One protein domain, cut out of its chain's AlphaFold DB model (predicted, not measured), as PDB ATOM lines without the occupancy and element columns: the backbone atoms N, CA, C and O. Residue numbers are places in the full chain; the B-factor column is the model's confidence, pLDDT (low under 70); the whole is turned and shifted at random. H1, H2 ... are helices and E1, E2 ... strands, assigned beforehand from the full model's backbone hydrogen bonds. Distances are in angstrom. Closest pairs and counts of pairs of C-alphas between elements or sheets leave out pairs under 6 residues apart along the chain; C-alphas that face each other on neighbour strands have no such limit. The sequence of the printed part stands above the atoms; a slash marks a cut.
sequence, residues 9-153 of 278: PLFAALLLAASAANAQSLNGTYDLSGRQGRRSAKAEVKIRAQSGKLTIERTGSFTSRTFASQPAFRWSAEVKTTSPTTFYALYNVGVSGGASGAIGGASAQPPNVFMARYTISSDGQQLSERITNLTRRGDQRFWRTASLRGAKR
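What this domain is: This is residues 9 to 153 of the 278 residues of an uncharacterized protein of Planctomycetes bacterium (UniProt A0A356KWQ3). Eight strands, E1 to E8, ring an axis as a closed barrel, and H1 leads into one end of it as an arm whose residues 9 to 17 stick out free. At the barrel's other end lie the long loops, chiefly residues 94 to 111. The printed part has 145 residues, with one named helix followed by eight named strands, each antiparallel to its neighbours; the class is mostly strand. The whole is compact, with a radius of gyration of the C-alphas of 16.4 A, but elongated in outline, with spans of 58 by 30 by 19 A.

How they stand to each other: Start with H1, residues 9 to 26, where 9 of 14 O i to N i+4 pairs are within hydrogen-bond range. Next come E1, residues 28 to 36, and E2, residues 39 to 50, a hairpin with N 32 and O 43 2.7 A apart. H1 is on the barrel, outside it and over none of its strands, at a height over the sheet of 10.5 A; its closest C-alpha pair with E2 is Leu 26 and Ile 47, 6.6 A apart. Go on to E3, residues 53 to 62, where N 44 and O 59 are 2.8 A apart, and to E4, residues 73 to 81, where N 58 and O 75 are 2.8 A apart. E4 bends by 56 degrees at residue 78, and its pairing is staggered: residues 73 to 78 pair with E3, residues 79 to 81 with E5, residues 86 to 93. There look for N 80 and O 88, 2.8 A apart. E6, residues 112 to 120, follows, with N 91 and O 114 2.8 A apart, then E7, residues 126 to 133, with N 117 and O 130 2.8 A apart. E8, residues 145 to 152, has N 129 and O 148 at 2.8 A, and closes the ring on E1 with N 147 and O 35 at 2.8 A. The eight strands form a meander, each the antiparallel neighbour of the one before.

Where its parts are: Find C-alpha 9 at (-70.855, 25.386, 19.469); from there H1 runs 27.6 A to C-alpha 26. E2, the longest strand by residues, runs 33.9 A from C-alpha 39 at (-20.879, 41.978, 18.462), and E3 runs 29.7 A. E8 ends at C-alpha 152, (-38.177, 33.481, 6.492).

The domain as a whole: The C-alphas of Pro 9 and Thr 66 are the two farthest apart, 60.4 A. The printed part has no cut. The links E5 to E6 and E7 to E8 are long. The mean pLDDT of the printed part is 76.7; look for values under 70 at residues 9 to 25, 51 to 52, 71, 94 to 109 and 138 to 143.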
ATOM      1  N   PRO A   9     -71.876  26.230  20.107       46.94
ATOM      2  CA  PRO A   9     -70.855  25.386  19.469       46.94
ATOM      3  C   PRO A   9     -70.074  26.079  18.337       46.94
ATOM      4  O   PRO A   9     -68.989  25.627  17.981       46.94
ATOM      5  N   LEU A  10     -70.563  27.202  17.797       42.38
ATOM      6  CA  LEU A  10     -69.926  27.888  16.662       42.38
ATOM      7  C   LEU A  10     -68.666  28.683  17.050       42.38
ATOM      8  O   LEU A  10     -67.733  28.780  16.257       42.38
ATOM      9  N   PHE A  11     -68.586  29.205  18.279       40.47
ATOM     10  CA  PHE A  11     -67.433  30.004  18.719       40.47
ATOM     11  C   PHE A  11     -66.190  29.167  19.056       40.47
ATOM     12  O   PHE A  11     -65.071  29.634  18.852       40.47
ATOM     13  N   ALA A  12     -66.356  27.927  19.529       38.94
ATOM     14  CA  ALA A  12     -65.227  27.059  19.868       38.94
ATOM     15  C   ALA A  12     -64.487  26.542  18.616       38.94
ATOM     16  O   ALA A  12     -63.259  26.499  18.606       38.94
ATOM     17  N   ALA A  13     -65.210  26.228  17.535       38.34
ATOM     18  CA  ALA A  13     -64.621  25.743  16.282       38.34
ATOM     19  C   ALA A  13     -63.779  26.815  15.551       38.34
ATOM     20  O   ALA A  13     -62.715  26.513  15.011       38.34
ATOM     21  N   LEU A  14     -64.198  28.086  15.599       35.88
ATOM     22  CA  LEU A  14     -63.477  29.212  14.981       35.88
ATOM     23  C   LEU A  14     -62.115  29.505  15.644       35.88
ATOM     24  O   LEU A  14     -61.175  29.921  14.966       35.88
ATOM     25  N   LEU A  15     -61.974  29.252  16.949       36.22
ATOM     26  CA  LEU A  15     -60.709  29.432  17.678       36.22
ATOM     27  C   LEU A  15     -59.670  28.336  17.362       36.22
ATOM     28  O   LEU A  15     -58.469  28.623  17.352       36.22
ATOM     29  N   LEU A  16     -60.115  27.112  17.054       41.50
ATOM     30  CA  LEU A  16     -59.253  25.981  16.674       41.50
ATOM     31  C   LEU A  16     -58.740  26.085  15.223       41.50
ATOM     32  O   LEU A  16     -57.556  25.862  14.969       41.50
ATOM     33  N   ALA A  17     -59.574  26.518  14.272       43.16
ATOM     34  CA  ALA A  17     -59.145  26.707  12.878       43.16
ATOM     35  C   ALA A  17     -58.107  27.839  12.722       43.16
ATOM     36  O   ALA A  17     -57.127  27.708  11.984       43.16
ATOM     37  N   ALA A  18     -58.263  28.930  13.482       48.78
ATOM     38  CA  ALA A  18     -57.304  30.035  13.489       48.78
ATOM     39  C   ALA A  18     -55.938  29.640  14.082       48.78
ATOM     40  O   ALA A  18     -54.922  30.251  13.749       48.78
ATOM     41  N   SER A  19     -55.881  28.630  14.951       51.53
ATOM     42  CA  SER A  19     -54.619  28.150  15.523       51.53
ATOM     43  C   SER A  19     -53.876  27.195  14.581       51.53
ATOM     44  O   SER A  19     -52.649  27.258  14.524       51.53
ATOM     45  N   ALA A  20     -54.586  26.404  13.769       49.09
ATOM     46  CA  ALA A  20     -53.980  25.533  12.757       49.09
ATOM     47  C   ALA A  20     -53.395  26.312  11.560       49.09
ATOM     48  O   ALA A  20     -52.245  26.086  11.189       49.09
ATOM     49  N   ALA A  21     -54.128  27.291  11.011       53.50
ATOM     50  CA  ALA A  21     -53.626  28.133   9.915       53.50
ATOM     51  C   ALA A  21     -52.403  28.971  10.339       53.50
ATOM     52  O   ALA A  21     -51.440  29.128   9.585       53.50
ATOM     53  N   ASN A  22     -52.391  29.449  11.589       57.16
ATOM     54  CA  ASN A  22     -51.227  30.133  12.144       57.16
ATOM     55  C   ASN A  22     -50.043  29.178  12.359       57.16
ATOM     56  O   ASN A  22     -48.911  29.585  12.110       57.16
ATOM     57  N   ALA A  23     -50.262  27.920  12.757       56.88
ATOM     58  CA  ALA A  23     -49.177  26.954  12.951       56.88
ATOM     59  C   ALA A  23     -48.379  26.687  11.661       56.88
ATOM     60  O   ALA A  23     -47.151  26.615  11.706       56.88
ATOM     61  N   GLN A  24     -49.044  26.640  10.504       59.66
ATOM     62  CA  GLN A  24     -48.373  26.454   9.213       59.66
ATOM     63  C   GLN A  24     -47.544  27.685   8.802       59.66
ATOM     64  O   GLN A  24     -46.470  27.545   8.215       59.66
ATOM     65  N   SER A  25     -47.981  28.895   9.177       67.69
ATOM     66  CA  SER A  25     -47.204  30.122   8.940       67.69
ATOM     67  C   SER A  25     -45.883  30.151   9.727       67.69
ATOM     68  O   SER A  25     -44.884  30.670   9.220       67.69
ATOM     69  N   LEU A  26     -45.854  29.529  10.918       77.75
ATOM     70  CA  LEU A  26     -44.680  29.464  11.797       77.75
ATOM     71  C   LEU A  26     -43.568  28.585  11.222       77.75
ATOM     72  O   LEU A  26     -42.392  28.934  11.347       77.75
ATOM     73  N   ASN A  27     -43.936  27.457  10.614       85.25
ATOM     74  CA  ASN A  27     -42.987  26.463  10.130       85.25
ATOM     75  C   ASN A  27     -42.065  27.029   9.061       85.25
ATOM     76  O   ASN A  27     -42.523  27.630   8.090       85.25
ATOM     77  N   GLY A  28     -40.769  26.797   9.215       88.75
ATOM     78  CA  GLY A  28     -39.774  27.207   8.237       88.75
ATOM     79  C   GLY A  28     -38.427  27.517   8.865       88.75
ATOM     80  O   GLY A  28     -38.236  27.473  10.085       88.75
ATOM     81  N   THR A  29     -37.491  27.874   7.995       93.06
ATOM     82  CA  THR A  29     -36.158  28.328   8.375       93.06
ATOM     83  C   THR A  29     -36.092  29.847   8.269       93.06
ATOM     84  O   THR A  29     -36.549  30.410   7.282       93.06
ATOM     85  N   TYR A  30     -35.527  30.520   9.268       94.88
ATOM     86  CA  TYR A  30     -35.391  31.974   9.322       94.88
ATOM     87  C   TYR A  30     -33.921  32.361   9.421       94.88
ATOM     88  O   TYR A  30     -33.195  31.859  10.283       94.88
ATOM     89  N   ASP A  31     -33.508  33.302   8.577       96.25
ATOM     90  CA  ASP A  31     -32.153  33.842   8.556       96.25
ATOM     91  C   ASP A  31     -32.100  35.159   9.316       96.25
ATOM     92  O   ASP A  31     -32.494  36.216   8.819       96.25
ATOM     93  N   LEU A  32     -31.605  35.099  10.547       96.94
ATOM     94  CA  LEU A  32     -31.543  36.231  11.454       96.94
ATOM     95  C   LEU A  32     -30.160  36.874  11.456       96.94
ATOM     96  O   LEU A  32     -29.119  36.214  11.427       96.94
ATOM     97  N   SER A  33     -30.144  38.193  11.600       96.44
ATOM     98  CA  SER A  33     -28.933  38.966  11.845       96.44
ATOM     99  C   SER A  33     -29.171  40.008  12.928       96.44
ATOM    100  O   SER A  33     -30.293  40.448  13.180       96.44
ATOM    101  N   GLY A  34     -28.114  40.388  13.632       94.19
ATOM    102  CA  GLY A  34     -28.227  41.413  14.654       94.19
ATOM    103  C   GLY A  34     -27.029  41.431  15.569       94.19
ATOM    104  O   GLY A  34     -25.882  41.348  15.119       94.19
ATOM    105  N   ARG A  35     -27.294  41.582  16.866       89.75
ATOM    106  CA  ARG A  35     -26.247  41.747  17.868       89.75
ATOM    107  C   ARG A  35     -26.358  40.748  19.000       89.75
ATOM    108  O   ARG A  35     -27.425  40.536  19.565       89.75
ATOM    109  N   GLN A  36     -25.206  40.237  19.400       84.56
ATOM    110  CA  GLN A  36     -25.007  39.518  20.645       84.56
ATOM    111  C   GLN A  36     -24.063  40.345  21.522       84.56
ATOM    112  O   GLN A  36     -22.873  40.517  21.230       84.56
ATOM    113  N   GLY A  37     -24.634  40.991  22.539       83.12
ATOM    114  CA  GLY A  37     -23.998  42.098  23.245       83.12
ATOM    115  C   GLY A  37     -23.632  43.239  22.291       83.12
ATOM    116  O   GLY A  37     -24.500  43.889  21.715       83.12
ATOM    117  N   ARG A  38     -22.329  43.491  22.126       82.81
ATOM    118  CA  ARG A  38     -21.795  44.524  21.215       82.81
ATOM    119  C   ARG A  38     -21.300  43.966  19.877       82.81
ATOM    120  O   ARG A  38     -20.752  44.721  19.082       82.81
ATOM    121  N   ARG A  39     -21.437  42.659  19.639       83.44
ATOM    122  CA  ARG A  39     -20.879  41.978  18.462       83.44
ATOM    123  C   ARG A  39     -21.962  41.687  17.441       83.44
ATOM    124  O   ARG A  39     -23.068  41.325  17.829       83.44
ATOM    125  N   SER A  40     -21.619  41.787  16.163       88.94
ATOM    126  CA  SER A  40     -22.477  41.312  15.080       88.94
ATOM    127  C   SER A  40     -22.558  39.786  15.095       88.94
ATOM    128  O   SER A  40     -21.541  39.102  15.258       88.94
ATOM    129  N   ALA A  41     -23.770  39.267  14.940       89.25
ATOM    130  CA  ALA A  41     -24.063  37.842  14.926       89.25
ATOM    131  C   ALA A  41     -25.098  37.521  13.845       89.25
ATOM    132  O   ALA A  41     -25.904  38.381  13.466       89.25
ATOM    133  N   LYS A  42     -25.069  36.276  13.377       93.81
ATOM    134  CA  LYS A  42     -26.101  35.676  12.532       93.81
ATOM    135  C   LYS A  42     -26.640  34.421  13.208       93.81
ATOM    136  O   LYS A  42     -25.931  33.798  14.002       93.81
ATOM    137  N   ALA A  43     -27.881  34.071  12.912       92.75
ATOM    138  CA  ALA A  43     -28.463  32.807  13.324       92.75
ATOM    139  C   ALA A  43     -29.429  32.287  12.267       92.75
ATOM    140  O   ALA A  43     -30.247  33.038  11.758       92.75
ATOM    141  N   GLU A  44     -29.341  30.998  11.988       94.56
ATOM    142  CA  GLU A  44     -30.392  30.225  11.351       94.56
ATOM    143  C   GLU A  44     -31.302  29.681  12.458       94.56
ATOM    144  O   GLU A  44     -30.822  29.069  13.417       94.56
ATOM    145  N   VAL A  45     -32.604  29.923  12.348       93.75
ATOM    146  CA  VAL A  45     -33.612  29.402  13.275       93.75
ATOM    147  C   VAL A  45     -34.593  28.555  12.484       93.75
ATOM    148  O   VAL A  45     -35.304  29.081  11.635       93.75
ATOM    149  N   LYS A  46     -34.642  27.253  12.759       92.31
ATOM    150  CA  LYS A  46     -35.630  26.333  12.193       92.31
ATOM    151  C   LYS A  46     -36.746  26.126  13.201       92.31
ATOM    152  O   LYS A  46     -36.488  25.755  14.346       92.31
ATOM    153  N   ILE A  47     -37.974  26.380  12.773       90.38
ATOM    154  CA  ILE A  47     -39.176  26.206  13.585       90.38
ATOM    155  C   ILE A  47     -39.976  25.050  12.994       90.38
ATOM    156  O   ILE A  47     -40.300  25.068  11.804       90.38
ATOM    157  N   ARG A  48     -40.296  24.060  13.833       86.06
ATOM    158  CA  ARG A  48     -41.173  22.941  13.477       86.06
ATOM    159  C   ARG A  48     -42.258  22.781  14.533       86.06
ATOM    160  O   ARG A  48     -41.961  22.489  15.693       86.06
ATOM    161  N   ALA A  49     -43.509  22.955  14.141       79.00
ATOM    162  CA  ALA A  49     -44.643  22.443  14.889       79.00
ATOM    163  C   ALA A  49     -44.771  20.943  14.579       79.00
ATOM    164  O   ALA A  49     -44.739  20.568  13.421       79.00
ATOM    165  N   GLN A  50     -44.924  20.063  15.564       71.12
ATOM    166  CA  GLN A  50     -45.264  18.650  15.364       71.12
ATOM    167  C   GLN A  50     -46.201  18.175  16.474       71.12
ATOM    168  O   GLN A  50     -45.866  18.309  17.648       71.12
ATOM    169  N   SER A  51     -47.379  17.647  16.124       69.25
ATOM    170  CA  SER A  51     -48.313  17.018  17.081       69.25
ATOM    171  C   SER A  51     -48.635  17.891  18.308       69.25
ATOM    172  O   SER A  51     -48.562  17.448  19.453       69.25
ATOM    173  N   GLY A  52     -48.921  19.177  18.077       67.94
ATOM    174  CA  GLY A  52     -49.211  20.154  19.138       67.94
ATOM    175  C   GLY A  52     -47.988  20.660  19.917       67.94
ATOM    176  O   GLY A  52     -48.130  21.543  20.762       67.94
ATOM    177  N   LYS A  53     -46.783  20.157  19.623       75.50
ATOM    178  CA  LYS A  53     -45.518  20.660  20.167       75.50
ATOM    179  C   LYS A  53     -44.854  21.597  19.175       75.50
ATOM    180  O   LYS A  53     -44.892  21.369  17.975       75.50
ATOM    181  N   LEU A  54     -44.212  22.644  19.674       82.44
ATOM    182  CA  LEU A  54     -43.389  23.533  18.863       82.44
ATOM    183  C   LEU A  54     -41.933  23.332  19.275       82.44
ATOM    184  O   LEU A  54     -41.585  23.451  20.450       82.44
ATOM    185  N   THR A  55     -41.092  23.005  18.304       87.00
ATOM    186  CA  THR A  55     -39.655  22.803  18.483       87.00
ATOM    187  C   THR A  55     -38.898  23.869  17.712       87.00
ATOM    188  O   THR A  55     -39.300  24.281  16.619       87.00
ATOM    189  N   ILE A  56     -37.812  24.352  18.311       89.81
ATOM    190  CA  ILE A  56     -36.915  25.309  17.672       89.81
ATOM    191  C   ILE A  56     -35.507  24.762  17.724       89.81
ATOM    192  O   ILE A  56     -34.969  24.508  18.805       89.81
ATOM    193  N   GLU A  57     -34.895  24.688  16.553       90.62
ATOM    194  CA  GLU A  57     -33.467  24.484  16.391       90.62
ATOM    195  C   GLU A  57     -32.831  25.806  15.973       90.62
ATOM    196  O   GLU A  57     -33.306  26.503  15.079       90.62
ATOM    197  N   ARG A  58     -31.742  26.170  16.634       89.44
ATOM    198  CA  ARG A  58     -31.039  27.424  16.400       89.44
ATOM    199  C   ARG A  58     -29.572  27.148  16.156       89.44
ATOM    200  O   ARG A  58     -28.901  26.637  17.048       89.44
ATOM    201  N   THR A  59     -29.062  27.583  15.011       89.50
ATOM    202  CA  THR A  59     -27.639  27.562  14.668       89.50
ATOM    203  C   THR A  59     -27.134  28.990  14.513       89.50
ATOM    204  O   THR A  59     -27.493  29.657  13.554       89.50
ATOM    205  N   GLY A  60     -26.301  29.491  15.423       87.06
ATOM    206  CA  GLY A  60     -25.750  30.843  15.306       87.06
ATOM    207  C   GLY A  60     -24.238  30.905  15.152       87.06
ATOM    208  O   GLY A  60     -23.520  29.945  15.419       87.06
ATOM    209  N   SER A  61     -23.754  32.058  14.699       85.12
ATOM    210  CA  SER A  61     -22.336  32.341  14.483       85.12
ATOM    211  C   SER A  61     -22.021  33.826  14.693       85.12
ATOM    212  O   SER A  61     -22.876  34.709  14.545       85.12
ATOM    213  N   PHE A  62     -20.771  34.126  15.051       82.88
ATOM    214  CA  PHE A  62     -20.275  35.501  15.068       82.88
ATOM    215  C   PHE A  62     -19.765  35.892  13.685       82.88
ATOM    216  O   PHE A  62     -19.044  35.133  13.048       82.88
ATOM    217  N   THR A  63     -20.074  37.112  13.244       82.38
ATOM    218  CA  THR A  63     -19.595  37.624  11.946       82.38
ATOM    219  C   THR A  63     -18.433  38.603  12.072       82.38
ATOM    220  O   THR A  63     -17.854  39.025  11.076       82.38
ATOM    221  N   SER A  64     -18.064  38.986  13.297       78.50
ATOM    222  CA  SER A  64     -16.894  39.835  13.523       78.50
ATOM    223  C   SER A  64     -15.605  39.086  13.185       78.50
ATOM    224  O   SER A  64     -15.431  37.969  13.667       78.50
ATOM    225  N   ARG A  65     -14.670  39.729  12.472       78.31
ATOM    226  CA  ARG A  65     -13.382  39.143  12.038       78.31
ATOM    227  C   ARG A  65     -12.657  38.355  13.138       78.31
ATOM    228  O   ARG A  65     -12.208  37.248  12.891       78.31
ATOM    229  N   THR A  66     -12.601  38.888  14.360       72.44
ATOM    230  CA  THR A  66     -11.924  38.256  15.511       72.44
ATOM    231  C   THR A  66     -12.545  36.924  15.955       72.44
ATOM    232  O   THR A  66     -11.875  36.130  16.601       72.44
ATOM    233  N   PHE A  67     -13.819  36.682  15.642       70.25
ATOM    234  CA  PHE A  67     -14.579  35.518  16.117       70.25
ATOM    235  C   PHE A  67     -15.215  34.713  14.978       70.25
ATOM    236  O   PHE A  67     -15.972  33.790  15.250       70.25
ATOM    237  N   ALA A  68     -14.920  35.041  13.717       74.31
ATOM    238  CA  ALA A  68     -15.472  34.340  12.560       74.31
ATOM    239  C   ALA A  68     -14.960  32.892  12.445       74.31
ATOM    240  O   ALA A  68     -15.639  32.054  11.868       74.31
ATOM    241  N   SER A  69     -13.788  32.594  13.020       73.88
ATOM    242  CA  SER A  69     -13.228  31.238  13.103       73.88
ATOM    243  C   SER A  69     -13.828  30.386  14.226       73.88
ATOM    244  O   SER A  69     -13.480  29.216  14.349       73.88
ATOM    245  N   GLN A  70     -14.693  30.958  15.071       71.50
ATOM    246  CA  GLN A  70     -15.364  30.189  16.113       71.50
ATOM    247  C   GLN A  70     -16.424  29.280  15.478       71.50
ATOM    248  O   GLN A  70     -17.131  29.726  14.568       71.50
ATOM    249  N   PRO A  71     -16.572  28.031  15.953       68.12
ATOM    250  CA  PRO A  71     -17.576  27.121  15.427       68.12
ATOM    251  C   PRO A  71     -18.988  27.682  15.627       68.12
ATOM    252  O   PRO A  71     -19.269  28.411  16.585       68.12
ATOM    253  N   ALA A  72     -19.893  27.320  14.718       76.56
ATOM    254  CA  ALA A  72     -21.304  27.633  14.878       76.56
ATOM    255  C   ALA A  72     -21.866  26.937  16.130       76.56
ATOM    256  O   ALA A  72     -21.526  25.793  16.433       76.56
ATOM    257  N   PHE A  73     -22.749  27.619  16.852       76.69
ATOM    258  CA  PHE A  73     -23.404  27.096  18.048       76.69
ATOM    259  C   PHE A  73     -24.806  26.615  17.726       76.69
ATOM    260  O   PHE A  73     -25.600  27.381  17.181       76.69
ATOM    261  N   ARG A  74     -25.112  25.369  18.099       79.81
ATOM    262  CA  ARG A  74     -26.395  24.715  17.830       79.81
ATOM    263  C   ARG A  74     -27.132  24.410  19.124       79.81
ATOM    264  O   ARG A  74     -26.579  23.725  19.981       79.81
ATOM    265  N   TRP A  75     -28.363  24.900  19.258       83.38
ATOM    266  CA  TRP A  75     -29.236  24.650  20.408       83.38
ATOM    267  C   TRP A  75     -30.609  24.193  19.931       83.38
ATOM    268  O   TRP A  75     -31.131  24.733  18.958       83.38
ATOM    269  N   SER A  76     -31.213  23.251  20.644       80.75
ATOM    270  CA  SER A  76     -32.606  22.860  20.452       80.75
ATOM    271  C   SER A  76     -33.387  23.067  21.745       80.75
ATOM    272  O   SER A  76     -32.833  22.971  22.845       80.75
ATOM    273  N   ALA A  77     -34.661  23.417  21.618       84.88
ATOM    274  CA  ALA A  77     -35.568  23.526  22.749       84.88
ATOM    275  C   ALA A  77     -37.010  23.260  22.323       84.88
ATOM    276  O   ALA A  77     -37.432  23.622  21.221       84.88
ATOM    277  N   GLU A  78     -37.770  22.683  23.249       81.25
ATOM    278  CA  GLU A  78     -39.226  22.723  23.206       81.25
ATOM    279  C   GLU A  78     -39.707  24.107  23.650       81.25
ATOM    280  O   GLU A  78     -39.141  24.746  24.549       81.25
ATOM    281  N   VAL A  79     -40.740  24.593  22.978       81.94
ATOM    282  CA  VAL A  79     -41.220  25.958  23.123       81.94
ATOM    283  C   VAL A  79     -42.465  25.992  23.989       81.94
ATOM    284  O   VAL A  79     -43.413  25.238  23.789       81.94
ATOM    285  N   LYS A  80     -42.502  26.951  24.910       77.88
ATOM    286  CA  LYS A  80     -43.732  27.351  25.590       77.88
ATOM    287  C   LYS A  80     -44.379  28.488  24.805       77.88
ATOM    288  O   LYS A  80     -43.887  29.622  24.798       77.88
ATOM    289  N   THR A  81     -45.475  28.181  24.123       70.62
ATOM    290  CA  THR A  81     -46.263  29.165  23.374       70.62
ATOM    291  C   THR A  81     -47.082  30.018  24.338       70.62
ATOM    292  O   THR A  81     -47.751  29.495  25.223       70.62
ATOM    293  N   THR A  82     -47.029  31.341  24.174       70.19
ATOM    294  CA  THR A  82     -47.826  32.285  24.989       70.19
ATOM    295  C   THR A  82     -48.912  32.994  24.188       70.19
ATOM    296  O   THR A  82     -49.882  33.478  24.757       70.19
ATOM    297  N   SER A  83     -48.746  33.068  22.869       79.88
ATOM    298  CA  SER A  83     -49.705  33.615  21.906       79.88
ATOM    299  C   SER A  83     -49.342  33.104  20.501       79.88
ATOM    300  O   SER A  83     -48.226  32.601  20.336       79.88
ATOM    301  N   PRO A  84     -50.205  33.272  19.482       76.88
ATOM    302  CA  PRO A  84     -49.914  32.821  18.117       76.88
ATOM    303  C   PRO A  84     -48.642  33.433  17.513       76.88
ATOM    304  O   PRO A  84     -47.964  32.787  16.725       76.88
ATOM    305  N   THR A  85     -48.291  34.661  17.906       86.06
ATOM    306  CA  THR A  85     -47.148  35.392  17.339       86.06
ATOM    307  C   THR A  85     -45.957  35.515  18.283       86.06
ATOM    308  O   THR A  85     -44.900  35.985  17.874       86.06
ATOM    309  N   THR A  86     -46.096  35.139  19.558       89.31
ATOM    310  CA  THR A  86     -45.017  35.233  20.555       89.31
ATOM    311  C   THR A  86     -44.883  33.949  21.358       89.31
ATOM    312  O   THR A  86     -45.828  33.492  22.013       89.31
ATOM    313  N   PHE A  87     -43.661  33.424  21.377       89.50
ATOM    314  CA  PHE A  87     -43.323  32.168  22.026       89.50
ATOM    315  C   PHE A  87     -41.942  32.215  22.692       89.50
ATOM    316  O   PHE A  87     -41.087  33.035  22.341       89.50
ATOM    317  N   TYR A  88     -41.749  31.365  23.701       90.81
ATOM    318  CA  TYR A  88     -40.551  31.350  24.538       90.81
ATOM    319  C   TYR A  88     -39.876  29.984  24.509       90.81
ATOM    320  O   TYR A  88     -40.520  28.964  24.741       90.81
ATOM    321  N   ALA A  89     -38.564  29.973  24.302       90.88
ATOM    322  CA  ALA A  89     -37.741  28.773  24.377       90.88
ATOM    323  C   ALA A  89     -36.734  28.890  25.525       90.88
ATOM    324  O   ALA A  89     -36.121  29.945  25.721       90.88
ATOM    325  N   LEU A  90     -36.561  27.803  26.277       90.38
ATOM    326  CA  LEU A  90     -35.518  27.679  27.292       90.38
ATOM    327  C   LEU A  90     -34.440  26.725  26.781       90.38
ATOM    328  O   LEU A  90     -34.674  25.528  26.653       90.38
ATOM    329  N   TYR A  91     -33.254  27.263  26.513       86.31
ATOM    330  CA  TYR A  91     -32.098  26.487  26.078       86.31
ATOM    331  C   TYR A  91     -31.207  26.159  27.273       86.31
ATOM    332  O   TYR A  91     -30.680  27.066  27.926       86.31
ATOM    333  N   ASN A  92     -30.997  24.867  27.515       81.69
ATOM    334  CA  ASN A  92     -30.015  24.367  28.473       81.69
ATOM    335  C   ASN A  92     -28.712  24.064  27.727       81.69
ATOM    336  O   ASN A  92     -28.593  23.050  27.044       81.69
ATOM    337  N   VAL A  93     -27.732  24.958  27.836       74.19
ATOM    338  CA  VAL A  93     -26.485  24.893  27.067       74.19
ATOM    339  C   VAL A  93     -25.349  24.417  27.979       74.19
ATOM    340  O   VAL A  93     -24.817  25.186  28.785       74.19
ATOM    341  N   GLY A  94     -24.991  23.132  27.871       64.12
ATOM    342  CA  GLY A  94     -23.808  22.524  28.509       64.12
ATOM    343  C   GLY A  94     -22.545  22.681  27.653       64.12
ATOM    344  O   GLY A  94     -22.666  23.044  26.491       64.12
ATOM    345  N   VAL A  95     -21.344  22.419  28.190       59.56
ATOM    346  CA  VAL A  95     -20.017  22.716  27.576       59.56
ATOM    347  C   VAL A  95     -19.773  22.113  26.181       59.56
ATOM    348  O   VAL A  95     -19.107  22.736  25.359       59.56
ATOM    349  N   SER A  96     -20.365  20.969  25.847       54.62
ATOM    350  CA  SER A  96     -20.225  20.330  24.527       54.62
ATOM    351  C   SER A  96     -21.081  20.954  23.409       54.62
ATOM    352  O   SER A  96     -20.888  20.623  22.244       54.62
ATOM    353  N   GLY A  97     -21.992  21.889  23.718       50.66
ATOM    354  CA  GLY A  97     -22.924  22.525  22.766       50.66
ATOM    355  C   GLY A  97     -22.310  23.560  21.805       50.66
ATOM    356  O   GLY A  97     -22.941  24.570  21.487       50.66
ATOM    357  N   GLY A  98     -21.062  23.362  21.377       53.56
ATOM    358  CA  GLY A  98     -20.373  24.161  20.354       53.56
ATOM    359  C   GLY A  98     -19.785  25.500  20.824       53.56
ATOM    360  O   GLY A  98     -18.659  25.810  20.456       53.56
ATOM    361  N   ALA A  99     -20.476  26.281  21.669       47.50
ATOM    362  CA  ALA A  99     -19.968  27.584  22.146       47.50
ATOM    363  C   ALA A  99     -19.562  27.629  23.621       47.50
ATOM    364  O   ALA A  99     -18.678  28.388  23.983       47.50
ATOM    365  N   SER A 100     -20.169  26.836  24.488       44.22
ATOM    366  CA  SER A 100     -19.879  26.787  25.931       44.22
ATOM    367  C   SER A 100     -18.512  26.173  26.249       44.22
ATOM    368  O   SER A 100     -17.893  26.585  27.222       44.22
ATOM    369  N   GLY A 101     -17.990  25.298  25.386       46.19
ATOM    370  CA  GLY A 101     -16.586  24.867  25.385       46.19
ATOM    371  C   GLY A 101     -15.613  25.900  24.814       46.19
ATOM    372  O   GLY A 101     -14.420  25.817  25.082       46.19
ATOM    373  N   ALA A 102     -16.114  26.913  24.100       44.56
ATOM    374  CA  ALA A 102     -15.350  28.089  23.675       44.56
ATOM    375  C   ALA A 102     -15.443  29.260  24.682       44.56
ATOM    376  O   ALA A 102     -14.781  30.289  24.514       44.56
ATOM    377  N   ILE A 103     -16.252  29.130  25.744       52.03
ATOM    378  CA  ILE A 103     -16.310  30.091  26.849       52.03
ATOM    379  C   ILE A 103     -15.193  29.742  27.833       52.03
ATOM    380  O   ILE A 103     -15.301  28.780  28.591       52.03
ATOM    381  N   GLY A 104     -14.146  30.566  27.883       45.50
ATOM    382  CA  GLY A 104     -13.206  30.524  29.002       45.50
ATOM    383  C   GLY A 104     -13.959  30.656  30.334       45.50
ATOM    384  O   GLY A 104     -14.689  31.630  30.533       45.50
ATOM    385  N   GLY A 105     -13.823  29.657  31.212       49.94
ATOM    386  CA  GLY A 105     -14.338  29.682  32.587       49.94
ATOM    387  C   GLY A 105     -15.766  29.161  32.817       49.94
ATOM    388  O   GLY A 105     -16.228  29.199  33.955       49.94
ATOM    389  N   ALA A 106     -16.489  28.662  31.805       52.50
ATOM    390  CA  ALA A 106     -17.779  28.000  32.042       52.50
ATOM    391  C   ALA A 106     -17.570  26.527  32.444       52.50
ATOM    392  O   ALA A 106     -17.047  25.738  31.661       52.50
ATOM    393  N   SER A 107     -17.986  26.140  33.655       55.50
ATOM    394  CA  SER A 107     -17.993  24.730  34.062       55.50
ATOM    395  C   SER A 107     -19.049  23.937  33.280       55.50
ATOM    396  O   SER A 107     -20.102  24.462  32.917       55.50
ATOM    397  N   ALA A 108     -18.788  22.646  33.041       59.44
ATOM    398  CA  ALA A 108     -19.730  21.737  32.372       59.44
ATOM    399  C   ALA A 108     -21.043  21.561  33.138       59.44
ATOM    400  O   ALA A 108     -22.066  21.242  32.537       59.44
ATOM    401  N   GLN A 109     -21.013  21.794  34.451       66.50
ATOM    402  CA  GLN A 109     -22.164  21.684  35.326       66.50
ATOM    403  C   GLN A 109     -22.175  22.809  36.374       66.50
ATOM    404  O   GLN A 109     -21.118  23.138  36.924       66.50
ATOM    405  N   PRO A 110     -23.355  23.386  36.675       71.12
ATOM    406  CA  PRO A 110     -24.619  23.198  35.947       71.12
ATOM    407  C   PRO A 110     -24.613  23.929  34.581       71.12
ATOM    408  O   PRO A 110     -23.836  24.876  34.407       71.12
ATOM    409  N   PRO A 111     -25.477  23.559  33.616       76.25
ATOM    410  CA  PRO A 111     -25.523  24.213  32.307       76.25
ATOM    411  C   PRO A 111     -25.903  25.697  32.415       76.25
ATOM    412  O   PRO A 111     -26.506  26.143  33.397       76.25
ATOM    413  N   ASN A 112     -25.554  26.473  31.387       78.31
ATOM    414  CA  ASN A 112     -26.071  27.829  31.232       78.31
ATOM    415  C   ASN A 112     -27.503  27.771  30.692       78.31
ATOM    416  O   ASN A 112     -27.763  27.065  29.720       78.31
ATOM    417  N   VAL A 113     -28.412  28.546  31.284       85.88
ATOM    418  CA  VAL A 113     -29.813  28.607  30.847       85.88
ATOM    419  C   VAL A 113     -30.059  29.922  30.125       85.88
ATOM    420  O   VAL A 113     -29.887  31.004  30.696       85.88
ATOM    421  N   PHE A 114     -30.496  29.834  28.873       87.00
ATOM    422  CA  PHE A 114     -30.893  30.984  28.071       87.00
ATOM    423  C   PHE A 114     -32.393  30.953  27.821       87.00
ATOM    424  O   PHE A 114     -32.939  29.933  27.419       87.00
ATOM    425  N   MET A 115     -33.049  32.096  28.003       91.81
ATOM    426  CA  MET A 115     -34.427  32.292  27.573       91.81
ATOM    427  C   MET A 115     -34.432  33.102  26.287       91.81
ATOM    428  O   MET A 115     -33.976  34.249  26.278       91.81
ATOM    429  N   ALA A 116     -34.962  32.521  25.218       93.50
ATOM    430  CA  ALA A 116     -35.250  33.234  23.988       93.50
ATOM    431  C   ALA A 116     -36.737  33.565  23.923       93.50
ATOM    432  O   ALA A 116     -37.588  32.698  24.106       93.50
ATOM    433  N   ARG A 117     -37.037  34.832  23.658       95.50
ATOM    434  CA  ARG A 117     -38.354  35.292  23.238       95.50
ATOM    435  C   ARG A 117     -38.321  35.482  21.732       95.50
ATOM    436  O   ARG A 117     -37.513  36.270  21.235       95.50
ATOM    437  N   TYR A 118     -39.230  34.814  21.049       94.56
ATOM    438  CA  TYR A 118     -39.447  34.965  19.625       94.56
ATOM    439  C   TYR A 118     -40.746  35.715  19.380       94.56
ATOM    440  O   TYR A 118     -41.741  35.502  20.078       94.56
ATOM    441  N   THR A 119     -40.728  36.597  18.391       94.44
ATOM    442  CA  THR A 119     -41.916  37.277  17.888       94.44
ATOM    443  C   THR A 119     -41.923  37.167  16.376       94.44
ATOM    444  O   THR A 119     -40.988  37.645  15.733       94.44
ATOM    445  N   ILE A 120     -42.956  36.536  15.828       91.62
ATOM    446  CA  ILE A 120     -43.168  36.401  14.390       91.62
ATOM    447  C   ILE A 120     -44.179  37.452  13.909       91.62
ATOM    448  O   ILE A 120     -45.072  37.854  14.662       91.62
ATOM    449  N   SER A 121     -44.030  37.934  12.680       91.56
ATOM    450  CA  SER A 121     -45.052  38.751  12.024       91.56
ATOM    451  C   SER A 121     -46.317  37.937  11.734       91.56
ATOM    452  O   SER A 121     -46.288  36.711  11.673       91.56
ATOM    453  N   SER A 122     -47.444  38.623  11.545       85.06
ATOM    454  CA  SER A 122     -48.741  37.989  11.268       85.06
ATOM    455  C   SER A 122     -48.784  37.208   9.951       85.06
ATOM    456  O   SER A 122     -49.605  36.314   9.810       85.06
ATOM    457  N   ASP A 123     -47.921  37.544   8.992       85.88
ATOM    458  CA  ASP A 123     -47.762  36.846   7.706       85.88
ATOM    459  C   ASP A 123     -46.727  35.701   7.760       85.88
ATOM    460  O   ASP A 123     -46.447  35.055   6.746       85.88
ATOM    461  N   GLY A 124     -46.112  35.472   8.924       88.50
ATOM    462  CA  GLY A 124     -45.076  34.463   9.114       88.50
ATOM    463  C   GLY A 124     -43.736  34.768   8.434       88.50
ATOM    464  O   GLY A 124     -42.849  33.922   8.445       88.50
ATOM    465  N   GLN A 125     -43.555  35.942   7.821       91.88
ATOM    466  CA  GLN A 125     -42.378  36.228   6.990       91.88
ATOM    467  C   GLN A 125     -41.193  36.804   7.757       91.88
ATOM    468  O   GLN A 125     -40.067  36.752   7.269       91.88
ATOM    469  N   GLN A 126     -41.409  37.378   8.938       95.56
ATOM    470  CA  GLN A 126     -40.374  38.033   9.732       95.56
ATOM    471  C   GLN A 126     -40.323  37.431  11.128       95.56
ATOM    472  O   GLN A 126     -41.352  37.233  11.769       95.56
ATOM    473  N   LEU A 127     -39.112  37.221  11.638       96.44
ATOM    474  CA  LEU A 127     -38.870  36.713  12.982       96.44
ATOM    475  C   LEU A 127     -37.923  37.653  13.731       96.44
ATOM    476  O   LEU A 127     -36.849  38.017  13.250       96.44
ATOM    477  N   SER A 128     -38.314  38.035  14.943       97.00
ATOM    478  CA  SER A 128     -37.467  38.738  15.903       97.00
ATOM    479  C   SER A 128     -37.144  37.815  17.068       97.00
ATOM    480  O   SER A 128     -38.036  37.305  17.735       97.00
ATOM    481  N   GLU A 129     -35.862  37.682  17.372       95.88
ATOM    482  CA  GLU A 129     -35.325  36.912  18.487       95.88
ATOM    483  C   GLU A 129     -34.735  37.864  19.534       95.88
ATOM    484  O   GLU A 129     -33.955  38.773  19.222       95.88
ATOM    485  N   ARG A 130     -35.067  37.633  20.806       95.25
ATOM    486  CA  ARG A 130     -34.376  38.235  21.948       95.25
ATOM    487  C   ARG A 130     -33.978  37.160  22.945       95.25
ATOM    488  O   ARG A 130     -34.834  36.588  23.610       95.25
ATOM    489  N   ILE A 131     -32.679  36.948  23.103       91.62
ATOM    490  CA  ILE A 131     -32.122  35.968  24.039       91.62
ATOM    491  C   ILE A 131     -31.610  36.679  25.281       91.62
ATOM    492  O   ILE A 131     -30.972  37.726  25.175       91.62
ATOM    493  N   THR A 132     -31.853  36.095  26.450       90.69
ATOM    494  CA  THR A 132     -31.285  36.518  27.733       90.69
ATOM    495  C   THR A 132     -30.640  35.325  28.430       90.69
ATOM    496  O   THR A 132     -31.283  34.294  28.604       90.69
ATOM    497  N   ASN A 133     -29.382  35.465  28.851       86.81
ATOM    498  CA  ASN A 133     -28.725  34.482  29.715       86.81
ATOM    499  C   ASN A 133     -29.231  34.659  31.153       86.81
ATOM    500  O   ASN A 133     -28.936  35.673  31.796       86.81
ATOM    501  N   LEU A 134     -29.999  33.686  31.641       87.56
ATOM    502  CA  LEU A 134     -30.610  33.726  32.967       87.56
ATOM    503  C   LEU A 134     -29.594  33.413  34.068       87.56
ATOM    504  O   LEU A 134     -29.586  34.074  35.103       87.56
ATOM    505  N   THR A 135     -28.705  32.449  33.831       83.62
ATOM    506  CA  THR A 135     -27.695  31.996  34.804       83.62
ATOM    507  C   THR A 135     -26.464  32.896  34.857       83.62
ATOM    508  O   THR A 135     -25.733  32.871  35.842       83.62
ATOM    509  N   ARG A 136     -26.229  33.699  33.811       76.94
ATOM    510  CA  ARG A 136     -25.127  34.671  33.688       76.94
ATOM    511  C   ARG A 136     -23.720  34.075  33.883       76.94
ATOM    512  O   ARG A 136     -22.822  34.816  34.275       76.94
ATOM    513  N   ARG A 137     -23.500  32.780  33.609       71.31
ATOM    514  CA  ARG A 137     -22.167  32.157  33.763       71.31
ATOM    515  C   ARG A 137     -21.275  32.406  32.546       71.31
ATOM    516  O   ARG A 137     -21.759  32.368  31.412       71.31
ATOM    517  N   GLY A 138     -19.976  32.577  32.806       64.31
ATOM    518  CA  GLY A 138     -18.929  32.889  31.828       64.31
ATOM    519  C   GLY A 138     -18.514  34.366  31.853       64.31
ATOM    520  O   GLY A 138     -19.355  35.256  31.990       64.31
ATOM    521  N   ASP A 139     -17.220  34.642  31.673       56.97
ATOM    522  CA  ASP A 139     -16.628  35.982  31.867       56.97
ATOM    523  C   ASP A 139     -16.932  36.988  30.746       56.97
ATOM    524  O   ASP A 139     -16.618  38.183  30.816       56.97
ATOM    525  N   GLN A 140     -17.581  36.539  29.675       60.78
ATOM    526  CA  GLN A 140     -17.754  37.346  28.480       60.78
ATOM    527  C   GLN A 140     -19.084  38.109  28.489       60.78
ATOM    528  O   GLN A 140     -20.154  37.589  28.167       60.78
ATOM    529  N   ARG A 141     -18.993  39.417  28.775       62.97
ATOM    530  CA  ARG A 141     -20.113  40.386  28.825       62.97
ATOM    531  C   ARG A 141     -21.052  40.365  27.608       62.97
ATOM    532  O   ARG A 141     -22.187  40.825  27.720       62.97
ATOM    533  N   PHE A 142     -20.611  39.860  26.455       65.81
ATOM    534  CA  PHE A 142     -21.415  39.827  25.235       65.81
ATOM    535  C   PHE A 142     -22.439  38.681  25.163       65.81
ATOM    536  O   PHE A 142     -23.279  38.699  24.273       65.81
ATOM    537  N   TRP A 143     -22.450  37.749  26.121       69.88
ATOM    538  CA  TRP A 143     -23.427  36.648  26.185       69.88
ATOM    539  C   TRP A 143     -24.664  36.942  27.035       69.88
ATOM    540  O   TRP A 143     -25.538  36.093  27.162       69.88
ATOM    541  N   ARG A 144     -24.766  38.137  27.628       79.88
ATOM    542  CA  ARG A 144     -25.904  38.489  28.494       79.88
ATOM    543  C   ARG A 144     -27.216  38.557  27.729       79.88
ATOM    544  O   ARG A 144     -28.244  38.114  28.230       79.88
ATOM    545  N   THR A 145     -27.161  39.142  26.540       87.69
ATOM    546  CA  THR A 145     -28.333  39.396  25.711       87.69
ATOM    547  C   THR A 145     -27.981  39.312  24.241       87.69
ATOM    548  O   THR A 145     -26.951  39.854  23.829       87.69
ATOM    549  N   ALA A 146     -28.867  38.728  23.445       89.44
ATOM    550  CA  ALA A 146     -28.825  38.825  21.996       89.44
ATOM    551  C   ALA A 146     -30.147  39.394  21.479       89.44
ATOM    552  O   ALA A 146     -31.202  39.142  22.060       89.44
ATOM    553  N   SER A 147     -30.084  40.186  20.417       94.75
ATOM    554  CA  SER A 147     -31.253  40.625  19.666       94.75
ATOM    555  C   SER A 147     -30.948  40.492  18.185       94.75
ATOM    556  O   SER A 147     -30.039  41.150  17.670       94.75
ATOM    557  N   LEU A 148     -31.674  39.593  17.531       96.38
ATOM    558  CA  LEU A 148     -31.539  39.310  16.113       96.38
ATOM    559  C   LEU A 148     -32.910  39.439  15.453       96.38
ATOM    560  O   LEU A 148     -33.940  39.225  16.092       96.38
ATOM    561  N   ARG A 149     -32.924  39.830  14.185       97.62
ATOM    562  CA  ARG A 149     -34.127  39.905  13.360       97.62
ATOM    563  C   ARG A 149     -33.804  39.437  11.957       97.62
ATOM    564  O   ARG A 149     -32.662  39.563  11.514       97.62
ATOM    565  N   GLY A 150     -34.802  38.929  11.265       97.38
ATOM    566  CA  GLY A 150     -34.629  38.497   9.897       97.38
ATOM    567  C   GLY A 150     -35.900  37.946   9.300       97.38
ATOM    568  O   GLY A 150     -36.966  38.007   9.913       97.38
ATOM    569  N   ALA A 151     -35.749  37.420   8.096       95.94
ATOM    570  CA  ALA A 151     -36.849  36.937   7.292       95.94
ATOM    571  C   ALA A 151     -36.858  35.411   7.235       95.94
ATOM    572  O   ALA A 151     -35.833  34.752   7.453       95.94
ATOM    573  N   LYS A 152     -38.026  34.866   6.910       94.06
ATOM    574  CA  LYS A 152     -38.177  33.481   6.492       94.06
ATOM    575  C   LYS A 152     -37.347  33.272   5.229       94.06
ATOM    576  O   LYS A 152     -37.423  34.057   4.283       94.06
ATOM    577  N   ARG A 153     -36.511  32.241   5.242       91.56
ATOM    578  CA  ARG A 153     -35.751  31.813   4.078       91.56
ATOM    579  C   ARG A 153     -36.759  31.341   3.026       91.56
ATOM    580  O   ARG A 153     -37.626  30.531   3.367       91.56
TER     581      ARG A 153